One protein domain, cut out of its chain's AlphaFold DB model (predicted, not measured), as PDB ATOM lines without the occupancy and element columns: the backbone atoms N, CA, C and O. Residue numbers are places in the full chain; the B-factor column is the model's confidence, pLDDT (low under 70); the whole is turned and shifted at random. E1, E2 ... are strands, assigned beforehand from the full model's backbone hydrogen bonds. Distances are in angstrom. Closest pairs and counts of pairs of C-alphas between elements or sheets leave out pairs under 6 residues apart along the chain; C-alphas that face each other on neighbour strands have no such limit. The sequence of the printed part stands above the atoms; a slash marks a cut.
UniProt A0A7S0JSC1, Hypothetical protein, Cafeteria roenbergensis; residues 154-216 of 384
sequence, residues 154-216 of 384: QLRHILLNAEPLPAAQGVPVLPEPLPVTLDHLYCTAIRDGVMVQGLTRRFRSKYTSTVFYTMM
ATOM      1  N   GLN A 154     -21.087 -40.671 -56.577       92.62
ATOM      2  CA  GLN A 154     -19.751 -40.081 -56.578       92.62
ATOM      3  C   GLN A 154     -19.006 -40.320 -55.257       92.62
ATOM      4  O   GLN A 154     -17.797 -40.533 -55.272       92.62
ATOM      5  N   LEU A 155     -19.714 -40.372 -54.120       92.38
ATOM      6  CA  LEU A 155     -19.094 -40.589 -52.808       92.38
ATOM      7  C   LEU A 155     -18.511 -41.998 -52.638       92.38
ATOM      8  O   LEU A 155     -17.720 -42.228 -51.724       92.38
ATOM      9  N   ARG A 156     -18.844 -42.931 -53.539       90.25
ATOM     10  CA  ARG A 156     -18.257 -44.280 -53.584       90.25
ATOM     11  C   ARG A 156     -16.853 -44.301 -54.198       90.25
ATOM     12  O   ARG A 156     -16.154 -45.302 -54.060       90.25
ATOM     13  N   HIS A 157     -16.423 -43.220 -54.852       87.25
ATOM     14  CA  HIS A 157     -15.078 -43.091 -55.414       87.25
ATOM     15  C   HIS A 157     -14.087 -42.653 -54.327       87.25
ATOM     16  O   HIS A 157     -13.727 -41.484 -54.215       87.25
ATOM     17  N   ILE A 158     -13.656 -43.608 -53.500       88.75
ATOM     18  CA  ILE A 158     -12.707 -43.367 -52.407       88.75
ATOM     19  C   ILE A 158     -11.304 -43.169 -52.988       88.75
ATOM     20  O   ILE A 158     -10.694 -44.121 -53.474       88.75
ATOM     21  N   LEU A 159     -10.766 -41.951 -52.884       90.31
ATOM     22  CA  LEU A 159      -9.461 -41.595 -53.453       90.31
ATOM     23  C   LEU A 159      -8.314 -42.490 -52.956       90.31
ATOM     24  O   LEU A 159      -7.441 -42.861 -53.731       90.31
ATOM     25  N   LEU A 160      -8.329 -42.868 -51.674       88.62
ATOM     26  CA  LEU A 160      -7.287 -43.705 -51.065       88.62
ATOM     27  C   LEU A 160      -7.315 -45.171 -51.531       88.62
ATOM     28  O   LEU A 160      -6.354 -45.894 -51.291       88.62
ATOM     29  N   ASN A 161      -8.386 -45.596 -52.207       89.56
ATOM     30  CA  ASN A 161      -8.465 -46.911 -52.844       89.56
ATOM     31  C   ASN A 161      -8.034 -46.867 -54.318       89.56
ATOM     32  O   ASN A 161      -7.986 -47.913 -54.964       89.56
ATOM     33  N   ALA A 162      -7.779 -45.678 -54.872       86.94
ATOM     34  CA  ALA A 162      -7.347 -45.538 -56.251       86.94
ATOM     35  C   ALA A 162      -5.899 -46.010 -56.416       86.94
ATOM     36  O   ALA A 162      -5.061 -45.827 -55.530       86.94
ATOM     37  N   GLU A 163      -5.596 -46.583 -57.580       85.62
ATOM     38  CA  GLU A 163      -4.218 -46.907 -57.930       85.62
ATOM     39  C   GLU A 163      -3.393 -45.612 -58.025       85.62
ATOM     40  O   GLU A 163      -3.797 -44.673 -58.722       85.62
ATOM     41  N   PRO A 164      -2.249 -45.524 -57.324       82.25
ATOM     42  CA  PRO A 164      -1.408 -44.343 -57.397       82.25
ATOM     43  C   PRO A 164      -0.842 -44.137 -58.799       82.25
ATOM     44  O   PRO A 164      -0.439 -45.085 -59.476       82.25
ATOM     45  N   LEU A 165      -0.740 -42.876 -59.213       82.69
ATOM     46  CA  LEU A 165      -0.121 -42.528 -60.480       82.69
ATOM     47  C   LEU A 165       1.404 -42.711 -60.393       82.69
ATOM     48  O   LEU A 165       2.019 -42.341 -59.382       82.69
ATOM     49  N   PRO A 166       2.044 -43.236 -61.454       75.56
ATOM     50  CA  PRO A 166       3.493 -43.340 -61.515       75.56
ATOM     51  C   PRO A 166       4.110 -41.937 -61.525       75.56
ATOM     52  O   PRO A 166       3.874 -41.138 -62.431       75.56
ATOM     53  N   ALA A 167       4.910 -41.625 -60.506       69.12
ATOM     54  CA  ALA A 167       5.578 -40.335 -60.389       69.12
ATOM     55  C   ALA A 167       7.020 -40.391 -60.896       69.12
ATOM     56  O   ALA A 167       7.753 -41.345 -60.636       69.12
ATOM     57  N   ALA A 168       7.469 -39.303 -61.526       64.69
ATOM     58  CA  ALA A 168       8.825 -39.156 -62.063       64.69
ATOM     59  C   ALA A 168       9.949 -39.241 -61.003       64.69
ATOM     60  O   ALA A 168      11.115 -39.373 -61.360       64.69
ATOM     61  N   GLN A 169       9.613 -39.143 -59.712       65.06
ATOM     62  CA  GLN A 169      10.558 -39.081 -58.585       65.06
ATOM     63  C   GLN A 169      10.368 -40.226 -57.572       65.06
ATOM     64  O   GLN A 169      10.924 -40.176 -56.480       65.06
ATOM     65  N   GLY A 170       9.581 -41.256 -57.907       65.69
ATOM     66  CA  GLY A 170       9.425 -42.459 -57.074       65.69
ATOM     67  C   GLY A 170       8.472 -42.338 -55.877       65.69
ATOM     68  O   GLY A 170       8.260 -43.329 -55.185       65.69
ATOM     69  N   VAL A 171       7.863 -41.170 -55.640       69.38
ATOM     70  CA  VAL A 171       6.814 -40.996 -54.620       69.38
ATOM     71  C   VAL A 171       5.443 -41.148 -55.285       69.38
ATOM     72  O   VAL A 171       5.105 -40.294 -56.100       69.38
ATOM     73  N   PRO A 172       4.652 -42.192 -54.986       68.25
ATOM     74  CA  PRO A 172       3.331 -42.372 -55.587       68.25
ATOM     75  C   PRO A 172       2.425 -41.164 -55.302       68.25
ATOM     76  O   PRO A 172       2.286 -40.742 -54.154       68.25
ATOM     77  N   VAL A 173       1.822 -40.602 -56.353       82.88
ATOM     78  CA  VAL A 173       0.931 -39.434 -56.266       82.88
ATOM     79  C   VAL A 173      -0.508 -39.896 -56.475       82.88
ATOM     80  O   VAL A 173      -0.788 -40.682 -57.379       82.88
ATOM     81  N   LEU A 174      -1.424 -39.421 -55.634       88.88
ATOM     82  CA  LEU A 174      -2.851 -39.704 -55.790       88.88
ATOM     83  C   LEU A 174      -3.410 -38.998 -57.037       88.88
ATOM     84  O   LEU A 174      -2.951 -37.899 -57.367       88.88
ATOM     85  N   PRO A 175      -4.394 -39.595 -57.731       89.94
ATOM     86  CA  PRO A 175      -5.070 -38.923 -58.833       89.94
ATOM     87  C   PRO A 175      -5.820 -37.672 -58.351       89.94
ATOM     88  O   PRO A 175      -6.045 -37.471 -57.157       89.94
ATOM     89  N   GLU A 176      -6.208 -36.812 -59.290       90.94
ATOM     90  CA  GLU A 176      -7.001 -35.628 -58.963       90.94
ATOM     91  C   GLU A 176      -8.386 -36.044 -58.423       90.94
ATOM     92  O   GLU A 176      -9.083 -36.827 -59.076       90.94
ATOM     93  N   PRO A 177      -8.793 -35.568 -57.230       93.19
ATOM     94  CA  PRO A 177     -10.085 -35.919 -56.658       93.19
ATOM     95  C   PRO A 177     -11.240 -35.242 -57.397       93.19
ATOM     96  O   PRO A 177     -11.129 -34.107 -57.861       93.19
ATOM     97  N   LEU A 178     -12.405 -35.893 -57.405       92.06
ATOM     98  CA  LEU A 178     -13.644 -35.233 -57.814       92.06
ATOM     99  C   LEU A 178     -14.006 -34.161 -56.771       92.06
ATOM    100  O   LEU A 178     -14.023 -34.482 -55.579       92.06
ATOM    101  N   PRO A 179     -14.375 -32.927 -57.167       93.75
ATOM    102  CA  PRO A 179     -14.675 -31.852 -56.215       93.75
ATOM    103  C   PRO A 179     -15.738 -32.214 -55.170       93.75
ATOM    104  O   PRO A 179     -15.606 -31.841 -54.013       93.75
ATOM    105  N   VAL A 180     -16.743 -33.004 -55.561       93.88
ATOM    106  CA  VAL A 180     -17.831 -33.470 -54.682       93.88
ATOM    107  C   VAL A 180     -17.379 -34.470 -53.609       93.88
ATOM    108  O   VAL A 180     -18.129 -34.758 -52.693       93.88
ATOM    109  N   THR A 181     -16.171 -35.033 -53.715       92.62
ATOM    110  CA  THR A 181     -15.622 -35.961 -52.705       92.62
ATOM    111  C   THR A 181     -14.755 -35.267 -51.655       92.62
ATOM    112  O   THR A 181     -14.308 -35.906 -50.703       92.62
ATOM    113  N   LEU A 182     -14.499 -33.965 -51.818       94.12
ATOM    114  CA  LEU A 182     -13.736 -33.177 -50.853       94.12
ATOM    115  C   LEU A 182     -14.537 -32.987 -49.566       94.12
ATOM    116  O   LEU A 182     -15.760 -32.970 -49.585       94.12
ATOM    117  N   ASP A 183     -13.826 -32.875 -48.446       94.56
ATOM    118  CA  ASP A 183     -14.387 -32.656 -47.106       94.56
ATOM    119  C   ASP A 183     -15.306 -33.776 -46.566       94.56
ATOM    120  O   ASP A 183     -15.739 -33.726 -45.415       94.56
ATOM    121  N   HIS A 184     -15.500 -34.857 -47.328       94.81
ATOM    122  CA  HIS A 184     -16.122 -36.089 -46.852       94.81
ATOM    123  C   HIS A 184     -15.125 -36.957 -46.070       94.81
ATOM    124  O   HIS A 184     -13.994 -37.202 -46.500       94.81
ATOM    125  N   LEU A 185     -15.568 -37.447 -44.910       94.19
ATOM    126  CA  LEU A 185     -14.790 -38.326 -44.043       94.19
ATOM    127  C   LEU A 185     -14.923 -39.785 -44.491       94.19
ATOM    128  O   LEU A 185     -16.024 -40.333 -44.536       94.19
ATOM    129  N   TYR A 186     -13.791 -40.432 -44.752       92.50
ATOM    130  CA  TYR A 186     -13.718 -41.861 -45.040       92.50
ATOM    131  C   TYR A 186     -13.085 -42.591 -43.860       92.50
ATOM    132  O   TYR A 186     -12.038 -42.182 -43.375       92.50
ATOM    133  N   CYS A 187     -13.681 -43.689 -43.408       91.62
ATOM    134  CA  CYS A 187     -13.181 -44.455 -42.267       91.62
ATOM    135  C   CYS A 187     -12.974 -45.914 -42.664       91.62
ATOM    136  O   CYS A 187     -13.814 -46.497 -43.352       91.62
ATOM    137  N   THR A 188     -11.895 -46.534 -42.190       85.06
ATOM    138  CA  THR A 188     -11.802 -47.996 -42.201       85.06
ATOM    139  C   THR A 188     -12.525 -48.572 -40.990       85.06
ATOM    140  O   THR A 188     -12.715 -47.899 -39.975       85.06
ATOM    141  N   ALA A 189     -12.872 -49.858 -41.057       83.38
ATOM    142  CA  ALA A 189     -13.217 -50.600 -39.852       83.38
ATOM    143  C   ALA A 189     -12.069 -50.508 -38.831       83.38
ATOM    144  O   ALA A 189     -10.893 -50.505 -39.215       83.38
ATOM    145  N   ILE A 190     -12.417 -50.449 -37.547       83.62
ATOM    146  CA  ILE A 190     -11.442 -50.452 -36.452       83.62
ATOM    147  C   ILE A 190     -10.729 -51.804 -36.458       83.62
ATOM    148  O   ILE A 190     -11.378 -52.852 -36.419       83.62
ATOM    149  N   ARG A 191      -9.397 -51.786 -36.509       77.81
ATOM    150  CA  ARG A 191      -8.551 -52.985 -36.452       77.81
ATOM    151  C   ARG A 191      -7.415 -52.746 -35.472       77.81
ATOM    152  O   ARG A 191      -6.878 -51.647 -35.418       77.81
ATOM    153  N   ASP A 192      -7.110 -53.753 -34.658       81.62
ATOM    154  CA  ASP A 192      -6.041 -53.702 -33.647       81.62
ATOM    155  C   ASP A 192      -6.146 -52.508 -32.681       81.62
ATOM    156  O   ASP A 192      -5.152 -51.946 -32.231       81.62
ATOM    157  N   GLY A 193      -7.379 -52.093 -32.364       78.19
ATOM    158  CA  GLY A 193      -7.638 -50.931 -31.508       78.19
ATOM    159  C   GLY A 193      -7.379 -49.580 -32.181       78.19
ATOM    160  O   GLY A 193      -7.465 -48.552 -31.517       78.19
ATOM    161  N   VAL A 194      -7.107 -49.551 -33.487       83.19
ATOM    162  CA  VAL A 194      -6.853 -48.329 -34.255       83.19
ATOM    163  C   VAL A 194      -8.007 -48.060 -35.212       83.19
ATOM    164  O   VAL A 194      -8.417 -48.924 -35.991       83.19
ATOM    165  N   MET A 195      -8.532 -46.838 -35.162       87.25
ATOM    166  CA  MET A 195      -9.409 -46.294 -36.191       87.25
ATOM    167  C   MET A 195      -8.568 -45.473 -37.166       87.25
ATOM    168  O   MET A 195      -7.798 -44.608 -36.747       87.25
ATOM    169  N   VAL A 196      -8.728 -45.739 -38.462       92.19
ATOM    170  CA  VAL A 196      -8.074 -44.967 -39.521       92.19
ATOM    171  C   VAL A 196      -9.122 -44.140 -40.244       92.19
ATOM    172  O   VAL A 196     -10.116 -44.677 -40.738       92.19
ATOM    173  N   GLN A 197      -8.897 -42.830 -40.300       93.94
ATOM    174  CA  GLN A 197      -9.786 -41.877 -40.956       93.94
ATOM    175  C   GLN A 197      -9.021 -41.102 -42.027       93.94
ATOM    176  O   GLN A 197      -7.926 -40.613 -41.775       93.94
ATOM    177  N   GLY A 198      -9.586 -40.982 -43.220       93.69
ATOM    178  CA  GLY A 198      -9.047 -40.227 -44.341       93.69
ATOM    179  C   GLY A 198      -9.942 -39.044 -44.685       93.69
ATOM    180  O   GLY A 198     -11.163 -39.182 -44.757       93.69
ATOM    181  N   LEU A 199      -9.329 -37.892 -44.934       94.56
ATOM    182  CA  LEU A 199     -10.010 -36.674 -45.358       94.56
ATOM    183  C   LEU A 199      -9.203 -35.998 -46.461       94.56
ATOM    184  O   LEU A 199      -8.007 -35.767 -46.292       94.56
ATOM    185  N   THR A 200      -9.856 -35.650 -47.570       95.12
ATOM    186  CA  THR A 200      -9.214 -34.902 -48.659       95.12
ATOM    187  C   THR A 200      -9.737 -33.479 -48.680       95.12
ATOM    188  O   THR A 200     -10.937 -33.262 -48.816       95.12
ATOM    189  N   ARG A 201      -8.830 -32.509 -48.559       95.12
ATOM    190  CA  ARG A 201      -9.144 -31.078 -48.580       95.12
ATOM    191  C   ARG A 201      -8.431 -30.380 -49.720       95.12
ATOM    192  O   ARG A 201      -7.347 -30.787 -50.140       95.12
ATOM    193  N   ARG A 202      -9.009 -29.275 -50.178       95.56
ATOM    194  CA  ARG A 202      -8.373 -28.372 -51.135       95.56
ATOM    195  C   ARG A 202      -7.686 -27.223 -50.401       95.56
ATOM    196  O   ARG A 202      -8.300 -26.536 -49.595       95.56
ATOM    197  N   PHE A 203      -6.427 -26.963 -50.740       93.06
ATOM    198  CA  PHE A 203      -5.702 -25.755 -50.358       93.06
ATOM    199  C   PHE A 203      -5.280 -24.999 -51.622       93.06
ATOM    200  O   PHE A 203      -4.372 -25.413 -52.347       93.06
ATOM    201  N   ARG A 204      -5.954 -23.877 -51.906       93.56
ATOM    202  CA  ARG A 204      -5.796 -23.098 -53.150       93.56
ATOM    203  C   ARG A 204      -6.003 -23.960 -54.404       93.56
ATOM    204  O   ARG A 204      -7.129 -24.317 -54.725       93.56
ATOM    205  N   SER A 205      -4.936 -24.276 -55.133       91.62
ATOM    206  CA  SER A 205      -4.950 -25.097 -56.353       91.62
ATOM    207  C   SER A 205      -4.386 -26.504 -56.136       91.62
ATOM    208  O   SER A 205      -4.069 -27.196 -57.100       91.62
ATOM    209  N   LYS A 206      -4.197 -26.912 -54.878       91.69
ATOM    210  CA  LYS A 206      -3.652 -28.216 -54.496       91.69
ATOM    211  C   LYS A 206      -4.645 -28.974 -53.628       91.69
ATOM    212  O   LYS A 206      -5.483 -28.366 -52.962       91.69
ATOM    213  N   TYR A 207      -4.515 -30.292 -53.626       93.38
ATOM    214  CA  TYR A 207      -5.325 -31.198 -52.823       93.38
ATOM    215  C   TYR A 207      -4.416 -31.956 -51.864       93.38
ATOM    216  O   TYR A 207      -3.336 -32.399 -52.256       93.38
ATOM    217  N   THR A 208      -4.860 -32.095 -50.621       93.00
ATOM    218  CA  THR A 208      -4.135 -32.799 -49.567       93.00
ATOM    219  C   THR A 208      -5.062 -33.829 -48.950       93.00
ATOM    220  O   THR A 208      -6.116 -33.473 -48.422       93.00
ATOM    221  N   SER A 209      -4.657 -35.094 -48.997       92.75
ATOM    222  CA  SER A 209      -5.327 -36.185 -48.291       92.75
ATOM    223  C   SER A 209      -4.581 -36.481 -46.999       92.75
ATOM    224  O   SER A 209      -3.436 -36.930 -47.031       92.75
ATOM    225  N   THR A 210      -5.221 -36.222 -45.863       93.75
ATOM    226  CA  THR A 210      -4.668 -36.496 -44.535       93.75
ATOM    227  C   THR A 210      -5.284 -37.776 -43.990       93.75
ATOM    228  O   THR A 210      -6.505 -37.935 -44.014       93.75
ATOM    229  N   VAL A 211      -4.439 -38.678 -43.488       94.06
ATOM    230  CA  VAL A 211      -4.857 -39.918 -42.825       94.06
ATOM    231  C   VAL A 211      -4.550 -39.807 -41.337       94.06
ATOM    232  O   VAL A 211      -3.393 -39.663 -40.945       94.06
ATOM    233  N   PHE A 212      -5.587 -39.869 -40.511       92.50
ATOM    234  CA  PHE A 212      -5.502 -39.858 -39.058       92.50
ATOM    235  C   PHE A 212      -5.538 -41.290 -38.533       92.50
ATOM    236  O   PHE A 212      -6.442 -42.059 -38.864       92.50
ATOM    237  N   TYR A 213      -4.559 -41.628 -37.700       92.38
ATOM    238  CA  TYR A 213      -4.535 -42.865 -36.931       92.38
ATOM    239  C   TYR A 213      -4.903 -42.525 -35.495       92.38
ATOM    240  O   TYR A 213      -4.122 -41.902 -34.775       92.38
ATOM    241  N   THR A 214      -6.101 -42.918 -35.086       88.06
ATOM    242  CA  THR A 214      -6.596 -42.671 -33.736       88.06
ATOM    243  C   THR A 214      -6.640 -43.989 -32.987       88.06
ATOM    244  O   THR A 214      -7.358 -44.914 -33.371       88.06
ATOM    245  N   MET A 215      -5.864 -44.075 -31.906       83.00
ATOM    246  CA  MET A 215      -5.994 -45.162 -30.942       83.00
ATOM    247  C   MET A 215      -7.368 -45.042 -30.300       83.00
ATOM    248  O   MET A 215      -7.656 -44.076 -29.593       83.00
ATOM    249  N   MET A 216      -8.230 -46.009 -30.573       77.00
ATOM    250  CA  MET A 216      -9.503 -46.088 -29.889       77.00
ATOM    251  C   MET A 216      -9.206 -46.574 -28.476       77.00
ATOM    252  O   MET A 216      -8.535 -47.600 -28.325       77.00
TER     253      MET A 216
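This is residues 154 to 216 of the 384 residues of the protein "Hypothetical protein" of Cafeteria roenbergensis (UniProt A0A7S0JSC1). The domain has little regular structure: a long antiparallel hairpin of E2 and E3, with the short strand E1 beside E2, makes a three-stranded wall, and the winding stretch of residues 154 to 184, without a named element, loops over one of its faces. The printed part has 63 residues, with no named helix and three named strands, E1, E2 and E3, in an all-strand antiparallel meander in which each strand neighbours the one before. It is only just loose, close to compact, with a radius of gyration of the C-alphas of 12.9 A and spans of 36 by 28 by 21 A.

E2, residues 194 to 203, is the inner strand. E3, residues 206 to 215, is antiparallel to E2 at 161 degrees, with N 199 and O 210 3.0 A apart, within hydrogen-bond range. E1, residues 185 to 187, is antiparallel to E2 at 154 degrees, with N 198 and O 186 2.7 A apart, within hydrogen-bond range. E1 and E3 are apart.

E1 spans 6.6 A from C-alpha 185 at (-14.790, -38.326, -44.043). E2 spans 27.8 A. E3 spans 29.1 A, ending at C-alpha 215 at (-5.994, -45.162, -30.942).

The C-alphas farthest apart, those of Ala 168 and Met 216, are 37.7 A apart. The printed part has no cut. The link from E2 to E3 is tight. Residues 167 to 172 have pLDDT under 70.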